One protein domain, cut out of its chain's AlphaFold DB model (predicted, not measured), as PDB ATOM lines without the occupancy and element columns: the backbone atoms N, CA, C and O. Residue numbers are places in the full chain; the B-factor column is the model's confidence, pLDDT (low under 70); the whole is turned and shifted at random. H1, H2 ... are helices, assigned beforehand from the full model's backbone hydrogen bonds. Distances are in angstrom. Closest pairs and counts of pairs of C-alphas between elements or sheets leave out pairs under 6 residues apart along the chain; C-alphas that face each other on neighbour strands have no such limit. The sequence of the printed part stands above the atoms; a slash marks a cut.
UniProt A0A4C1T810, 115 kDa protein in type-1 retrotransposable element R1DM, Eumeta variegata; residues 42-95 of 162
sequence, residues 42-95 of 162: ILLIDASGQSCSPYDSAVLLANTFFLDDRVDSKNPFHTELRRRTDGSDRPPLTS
ATOM      1  N   ILE A  42      -6.732 -37.384  28.036       66.81
ATOM      2  CA  ILE A  42      -8.090 -37.929  28.083       66.81
ATOM      3  C   ILE A  42      -9.033 -36.753  28.313       66.81
ATOM      4  O   ILE A  42      -9.199 -36.288  29.441       66.81
ATOM      5  N   LEU A  43      -9.611 -36.266  27.216       70.56
ATOM      6  CA  LEU A  43     -10.583 -35.189  27.219       70.56
ATOM      7  C   LEU A  43     -11.763 -35.583  28.108       70.56
ATOM      8  O   LEU A  43     -12.190 -36.743  28.138       70.56
ATOM      9  N   LEU A  44     -12.259 -34.606  28.866       78.81
ATOM     10  CA  LEU A  44     -13.378 -34.811  29.771       78.81
ATOM     11  C   LEU A  44     -14.598 -35.257  28.955       78.81
ATOM     12  O   LEU A  44     -14.840 -34.728  27.874       78.81
ATOM     13  N   ILE A  45     -15.347 -36.235  29.455       82.06
ATOM     14  CA  ILE A  45     -16.580 -36.691  28.809       82.06
ATOM     15  C   ILE A  45     -17.751 -36.023  29.529       82.06
ATOM     16  O   ILE A  45     -17.834 -36.086  30.757       82.06
ATOM     17  N   ASP A  46     -18.633 -35.369  28.778       74.94
ATOM     18  CA  ASP A  46     -19.830 -34.739  29.327       74.94
ATOM     19  C   ASP A  46     -20.923 -35.758  29.702       74.94
ATOM     20  O   ASP A  46     -20.833 -36.961  29.443       74.94
ATOM     21  N   ALA A  47     -22.008 -35.264  30.300       75.75
ATOM     22  CA  ALA A  47     -23.161 -36.079  30.678       75.75
ATOM     23  C   ALA A  47     -23.928 -36.694  29.483       75.75
ATOM     24  O   ALA A  47     -24.802 -37.531  29.700       75.75
ATOM     25  N   SER A  48     -23.622 -36.300  28.240       77.56
ATOM     26  CA  SER A  48     -24.168 -36.898  27.012       77.56
ATOM     27  C   SER A  48     -23.274 -38.002  26.427       77.56
ATOM     28  O   SER A  48     -23.680 -38.691  25.492       77.56
ATOM     29  N   GLY A  49     -22.084 -38.218  27.001       77.75
ATOM     30  CA  GLY A  49     -21.104 -39.189  26.520       77.75
ATOM     31  C   GLY A  49     -20.166 -38.644  25.438       77.75
ATOM     32  O   GLY A  49     -19.425 -39.426  24.841       77.75
ATOM     33  N   GLN A  50     -20.175 -37.331  25.178       80.50
ATOM     34  CA  GLN A  50     -19.316 -36.699  24.181       80.50
ATOM     35  C   GLN A  50     -18.046 -36.112  24.817       80.50
ATOM     36  O   GLN A  50     -18.041 -35.632  25.946       80.50
ATOM     37  N   SER A  51     -16.943 -36.169  24.070       80.88
ATOM     38  CA  SER A  51     -15.671 -35.550  24.447       80.88
ATOM     39  C   SER A  51     -15.781 -34.024  24.414       80.88
ATOM     40  O   SER A  51     -15.946 -33.442  23.339       80.88
ATOM     41  N   CYS A  52     -15.625 -33.374  25.563       81.69
ATOM     42  CA  CYS A  52     -15.554 -31.924  25.699       81.69
ATOM     43  C   CYS A  52     -14.323 -31.344  24.983       81.69
ATOM     44  O   CYS A  52     -13.271 -31.985  24.904       81.69
ATOM     45  N   SER A  53     -14.405 -30.083  24.543       84.69
ATOM     46  CA  SER A  53     -13.196 -29.318  24.213       84.69
ATOM     47  C   SER A  53     -12.415 -28.962  25.494       84.69
ATOM     48  O   SER A  53     -12.973 -29.033  26.596       84.69
ATOM     49  N   PRO A  54     -11.144 -28.524  25.405       82.44
ATOM     50  CA  PRO A  54     -10.400 -28.041  26.572       82.44
ATOM     51  C   PRO A  54     -11.085 -26.868  27.295       82.44
ATOM     52  O   PRO A  54     -11.018 -26.779  28.520       82.44
ATOM     53  N   TYR A  55     -11.777 -25.994  26.553       83.44
ATOM     54  CA  TYR A  55     -12.525 -24.871  27.120       83.44
ATOM     55  C   TYR A  55     -13.769 -25.354  27.874       83.44
ATOM     56  O   TYR A  55     -13.949 -25.017  29.043       83.44
ATOM     57  N   ASP A  56     -14.576 -26.215  27.250       83.44
ATOM     58  CA  ASP A  56     -15.788 -26.761  27.877       83.44
ATOM     59  C   ASP A  56     -15.441 -27.628  29.093       83.44
ATOM     60  O   ASP A  56     -16.130 -27.578  30.110       83.44
ATOM     61  N   SER A  57     -14.315 -28.349  29.032       85.19
ATOM     62  CA  SER A  57     -13.763 -29.102  30.163       85.19
ATOM     63  C   SER A  57     -13.442 -28.181  31.339       85.19
ATOM     64  O   SER A  57     -13.835 -28.464  32.469       85.19
ATOM     65  N   ALA A  58     -12.764 -27.055  31.091       85.31
ATOM     66  CA  ALA A  58     -12.445 -26.078  32.129       85.31
ATOM     67  C   ALA A  58     -13.710 -25.443  32.733       85.31
ATOM     68  O   ALA A  58     -13.802 -25.312  33.952       85.31
ATOM     69  N   VAL A  59     -14.710 -25.117  31.905       83.44
ATOM     70  CA  VAL A  59     -16.009 -24.586  32.353       83.44
ATOM     71  C   VAL A  59     -16.789 -25.619  33.178       83.44
ATOM     72  O   VAL A  59     -17.357 -25.272  34.214       83.44
ATOM     73  N   LEU A  60     -16.800 -26.892  32.772       84.19
ATOM     74  CA  LEU A  60     -17.484 -27.965  33.499       84.19
ATOM     75  C   LEU A  60     -16.808 -28.259  34.845       84.19
ATOM     76  O   LEU A  60     -17.499 -28.387  35.856       84.19
ATOM     77  N   LEU A  61     -15.473 -28.295  34.889       84.69
ATOM     78  CA  LEU A  61     -14.711 -28.423  36.135       84.69
ATOM     79  C   LEU A  61     -14.954 -27.227  37.068       84.69
ATOM     80  O   LEU A  61     -15.230 -27.435  38.249       84.69
ATOM     81  N   ALA A  62     -14.922 -25.997  36.541       82.25
ATOM     82  CA  ALA A  62     -15.209 -24.785  37.307       82.25
ATOM     83  C   ALA A  62     -16.600 -24.847  37.957       82.25
ATOM     84  O   ALA A  62     -16.729 -24.717  39.172       82.25
ATOM     85  N   ASN A  63     -17.634 -25.142  37.165       81.12
ATOM     86  CA  ASN A  63     -19.013 -25.218  37.648       81.12
ATOM     87  C   ASN A  63     -19.289 -26.417  38.571       81.12
ATOM     88  O   ASN A  63     -20.246 -26.370  39.334       81.12
ATOM     89  N   THR A  64     -18.487 -27.485  38.508       82.25
ATOM     90  CA  THR A  64     -18.674 -28.686  39.344       82.25
ATOM     91  C   THR A  64     -17.988 -28.553  40.703       82.25
ATOM     92  O   THR A  64     -18.563 -28.938  41.717       82.25
ATOM     93  N   PHE A  65     -16.762 -28.020  40.736       80.31
ATOM     94  CA  PHE A  65     -15.937 -27.973  41.951       80.31
ATOM     95  C   PHE A  65     -15.939 -26.612  42.663       80.31
ATOM     96  O   PHE A  65     -15.621 -26.565  43.847       80.31
ATOM     97  N   PHE A  66     -16.317 -25.526  41.981       74.94
ATOM     98  CA  PHE A  66     -16.219 -24.151  42.489       74.94
ATOM     99  C   PHE A  66     -17.549 -23.387  42.347       74.94
ATOM    100  O   PHE A  66     -17.602 -22.261  41.852       74.94
ATOM    101  N   LEU A  67     -18.650 -24.011  42.788       68.81
ATOM    102  CA  LEU A  67     -20.013 -23.454  42.721       68.81
ATOM    103  C   LEU A  67     -20.149 -22.056  43.361       68.81
ATOM    104  O   LEU A  67     -20.942 -21.242  42.880       68.81
ATOM    105  N   ASP A  68     -19.362 -21.776  44.403       63.84
ATOM    106  CA  ASP A  68     -19.407 -20.527  45.173       63.84
ATOM    107  C   ASP A  68     -18.593 -19.373  44.546       63.84
ATOM    108  O   ASP A  68     -18.855 -18.206  44.845       63.84
ATOM    109  N   ASP A  69     -17.662 -19.663  43.625       62.78
ATOM    110  CA  ASP A  69     -16.732 -18.691  43.010       62.78
ATOM    111  C   ASP A  69     -17.359 -17.844  41.879       62.78
ATOM    112  O   ASP A  69     -16.667 -17.235  41.053       62.78
ATOM    113  N   ARG A  70     -18.694 -17.749  41.839       61.78
ATOM    114  CA  ARG A  70     -19.405 -16.858  40.908       61.78
ATOM    115  C   ARG A  70     -18.933 -15.415  41.094       61.78
ATOM    116  O   ARG A  70     -18.814 -14.927  42.215       61.78
ATOM    117  N   VAL A  71     -18.711 -14.699  39.990       56.44
ATOM    118  CA  VAL A  71     -18.181 -13.320  40.019       56.44
ATOM    119  C   VAL A  71     -19.071 -12.388  40.854       56.44
ATOM    120  O   VAL A  71     -18.545 -11.580  41.618       56.44
ATOM    121  N   ASP A  72     -20.388 -12.587  40.787       58.97
ATOM    122  CA  ASP A  72     -21.410 -11.836  41.534       58.97
ATOM    123  C   ASP A  72     -21.536 -12.264  43.012       58.97
ATOM    124  O   ASP A  72     -22.154 -11.571  43.815       58.97
ATOM    125  N   SER A  73     -20.934 -13.401  43.383       56.50
ATOM    126  CA  SER A  73     -20.903 -13.984  44.736       56.50
ATOM    127  C   SER A  73     -19.659 -13.560  45.533       56.50
ATOM    128  O   SER A  73     -19.491 -13.942  46.692       56.50
ATOM    129  N   LYS A  74     -18.754 -12.759  44.944       59.50
ATOM    130  CA  LYS A  74     -17.510 -12.317  45.597       59.50
ATOM    131  C   LYS A  74     -17.792 -11.552  46.891       59.50
ATOM    132  O   LYS A  74     -17.959 -10.333  46.884       59.50
ATOM    133  N   ASN A  75     -17.746 -12.280  48.008       68.31
ATOM    134  CA  ASN A  75     -17.827 -11.740  49.360       68.31
ATOM    135  C   ASN A  75     -16.888 -10.519  49.472       68.31
ATOM    136  O   ASN A  75     -15.695 -10.653  49.157       68.31
ATOM    137  N   PRO A  76     -17.384  -9.339  49.904       72.31
ATOM    138  CA  PRO A  76     -16.579  -8.121  49.982       72.31
ATOM    139  C   PRO A  76     -15.293  -8.310  50.800       72.31
ATOM    140  O   PRO A  76     -14.278  -7.697  50.477       72.31
ATOM    141  N   PHE A  77     -15.290  -9.229  51.773       67.31
ATOM    142  CA  PHE A  77     -14.099  -9.632  52.520       67.31
ATOM    143  C   PHE A  77     -12.982 -10.201  51.625       67.31
ATOM    144  O   PHE A  77     -11.839  -9.761  51.716       67.31
ATOM    145  N   HIS A  78     -13.286 -11.136  50.717       68.56
ATOM    146  CA  HIS A  78     -12.280 -11.719  49.815       68.56
ATOM    147  C   HIS A  78     -11.798 -10.723  48.755       68.56
ATOM    148  O   HIS A  78     -10.644 -10.779  48.330       68.56
ATOM    149  N   THR A  79     -12.662  -9.802  48.324       70.69
ATOM    150  CA  THR A  79     -12.282  -8.710  47.416       70.69
ATOM    151  C   THR A  79     -11.302  -7.750  48.095       70.69
ATOM    152  O   THR A  79     -10.255  -7.446  47.529       70.69
ATOM    153  N   GLU A  80     -11.584  -7.348  49.336       71.75
ATOM    154  CA  GLU A  80     -10.703  -6.491  50.135       71.75
ATOM    155  C   GLU A  80      -9.383  -7.192  50.509       71.75
ATOM    156  O   GLU A  80      -8.324  -6.570  50.448       71.75
ATOM    157  N   LEU A  81      -9.404  -8.496  50.820       68.81
ATOM    158  CA  LEU A  81      -8.194  -9.280  51.100       68.81
ATOM    159  C   LEU A  81      -7.243  -9.324  49.888       68.81
ATOM    160  O   LEU A  81      -6.045  -9.079  50.041       68.81
ATOM    161  N   ARG A  82      -7.767  -9.581  48.678       70.94
ATOM    162  CA  ARG A  82      -6.963  -9.522  47.440       70.94
ATOM    163  C   ARG A  82      -6.401  -8.118  47.217       70.94
ATOM    164  O   ARG A  82      -5.193  -7.980  47.067       70.94
ATOM    165  N   ARG A  83      -7.230  -7.071  47.332       74.00
ATOM    166  CA  ARG A  83      -6.808  -5.659  47.205       74.00
ATOM    167  C   ARG A  83      -5.701  -5.256  48.196       74.00
ATOM    168  O   ARG A  83      -4.914  -4.365  47.897       74.00
ATOM    169  N   ARG A  84      -5.644  -5.874  49.382       69.12
ATOM    170  CA  ARG A  84      -4.575  -5.658  50.379       69.12
ATOM    171  C   ARG A  84      -3.265  -6.381  50.060       69.12
ATOM    172  O   ARG A  84      -2.248  -6.031  50.653       69.12
ATOM    173  N   THR A  85      -3.297  -7.382  49.186       58.38
ATOM    174  CA  THR A  85      -2.164  -8.284  48.922       58.38
ATOM    175  C   THR A  85      -1.572  -8.065  47.524       58.38
ATOM    176  O   THR A  85      -0.353  -8.127  47.367       58.38
ATOM    177  N   ASP A  86      -2.398  -7.727  46.527       55.88
ATOM    178  CA  ASP A  86      -1.945  -7.309  45.196       55.88
ATOM    179  C   ASP A  86      -1.081  -6.039  45.293       55.88
ATOM    180  O   ASP A  86      -1.557  -4.960  45.645       55.88
ATOM    181  N   GLY A  87       0.208  -6.180  44.969       59.19
ATOM    182  CA  GLY A  87       1.195  -5.095  45.002       59.19
ATOM    183  C   GLY A  87       2.029  -4.995  46.284       59.19
ATOM    184  O   GLY A  87       2.823  -4.061  46.400       59.19
ATOM    185  N   SER A  88       1.901  -5.932  47.232       52.59
ATOM    186  CA  SER A  88       2.774  -6.000  48.411       52.59
ATOM    187  C   SER A  88       3.712  -7.209  48.361       52.59
ATOM    188  O   SER A  88       3.348  -8.303  48.779       52.59
ATOM    189  N   ASP A  89       4.977  -6.984  47.985       55.66
ATOM    190  CA  ASP A  89       6.075  -7.956  48.181       55.66
ATOM    191  C   ASP A  89       6.387  -8.218  49.673       55.66
ATOM    192  O   ASP A  89       7.223  -9.055  50.024       55.66
ATOM    193  N   ARG A  90       5.736  -7.482  50.583       52.16
ATOM    194  CA  ARG A  90       5.774  -7.724  52.026       52.16
ATOM    195  C   ARG A  90       4.564  -8.554  52.460       52.16
ATOM    196  O   ARG A  90       3.445  -8.211  52.073       52.16
ATOM    197  N   PRO A  91       4.745  -9.548  53.351       51.72
ATOM    198  CA  PRO A  91       3.632 -10.120  54.101       51.72
ATOM    199  C   PRO A  91       2.834  -8.994  54.780       51.72
ATOM    200  O   PRO A  91       3.457  -8.050  55.285       51.72
ATOM    201  N   PRO A  92       1.490  -9.055  54.797       49.97
ATOM    202  CA  PRO A  92       0.679  -8.020  55.425       49.97
ATOM    203  C   PRO A  92       1.068  -7.873  56.898       49.97
ATOM    204  O   PRO A  92       1.159  -8.858  57.632       49.97
ATOM    205  N   LEU A  93       1.324  -6.631  57.322       47.91
ATOM    206  CA  LEU A  93       1.725  -6.346  58.696       47.91
ATOM    207  C   LEU A  93       0.595  -6.757  59.652       47.91
ATOM    208  O   LEU A  93      -0.577  -6.456  59.431       47.91
ATOM    209  N   THR A  94       0.963  -7.487  60.698       51.16
ATOM    210  CA  THR A  94       0.124  -8.475  61.394       51.16
ATOM    211  C   THR A  94      -0.882  -7.905  62.407       51.16
ATOM    212  O   THR A  94      -1.240  -8.591  63.358       51.16
ATOM    213  N   SER A  95      -1.315  -6.653  62.251       53.41
ATOM    214  CA  SER A  95      -2.007  -5.904  63.313       53.41
ATOM    215  C   SER A  95      -3.514  -6.177  63.404       53.41
ATOM    216  O   SER A  95      -4.009  -6.520  64.473       53.41
TER     217      SER A  95
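Overview. This is residues 42 to 95 of the 162 residues of the protein "115 kDa protein in type-1 retrotransposable element R1DM" of Eumeta variegata (UniProt A0A4C1T810). Two short helices, H1 and H2, are strung along an extended chain with open space between them, H1 toward one end of a rod and H2 toward the other. A loop, residues 42 to 53, makes the end beyond H1, and residues 86 to 95 make a tail after H2. The printed part has 54 residues; its class is all helix, though under half of the residues, 22 of 54, are in H1 and H2. It is extended, with a radius of gyration of the C-alphas of 17.4 A and spans of 53 by 23 by 14 A.

Along the chain. H1, the longest helix, is residues 54 to 65, 16.3 A long, from C-alpha 54 at (-10.400, -28.041, 26.572). H2 is residues 76 to 85, 14.5 A long, ending with C-alpha 85 at (-2.164, -8.284, 48.922).

Arrangement. H1 and H2 are apart, with no C-alpha of one within 8 A of the other. Their short link has 10 residues. Residues 71 to 80, of which 76 to 80 belong to H2, stand free. In H1 and H2 every O i to N i+4 pair is within hydrogen-bond range.

Size, cuts and confidence. The C-alphas farthest apart, of Gly 49 and Ser 95, are 53.2 A apart. The printed part has no cut. Mean pLDDT of the printed part is 70.1; residues 67 to 75 and 84 to 95 are among those under 70.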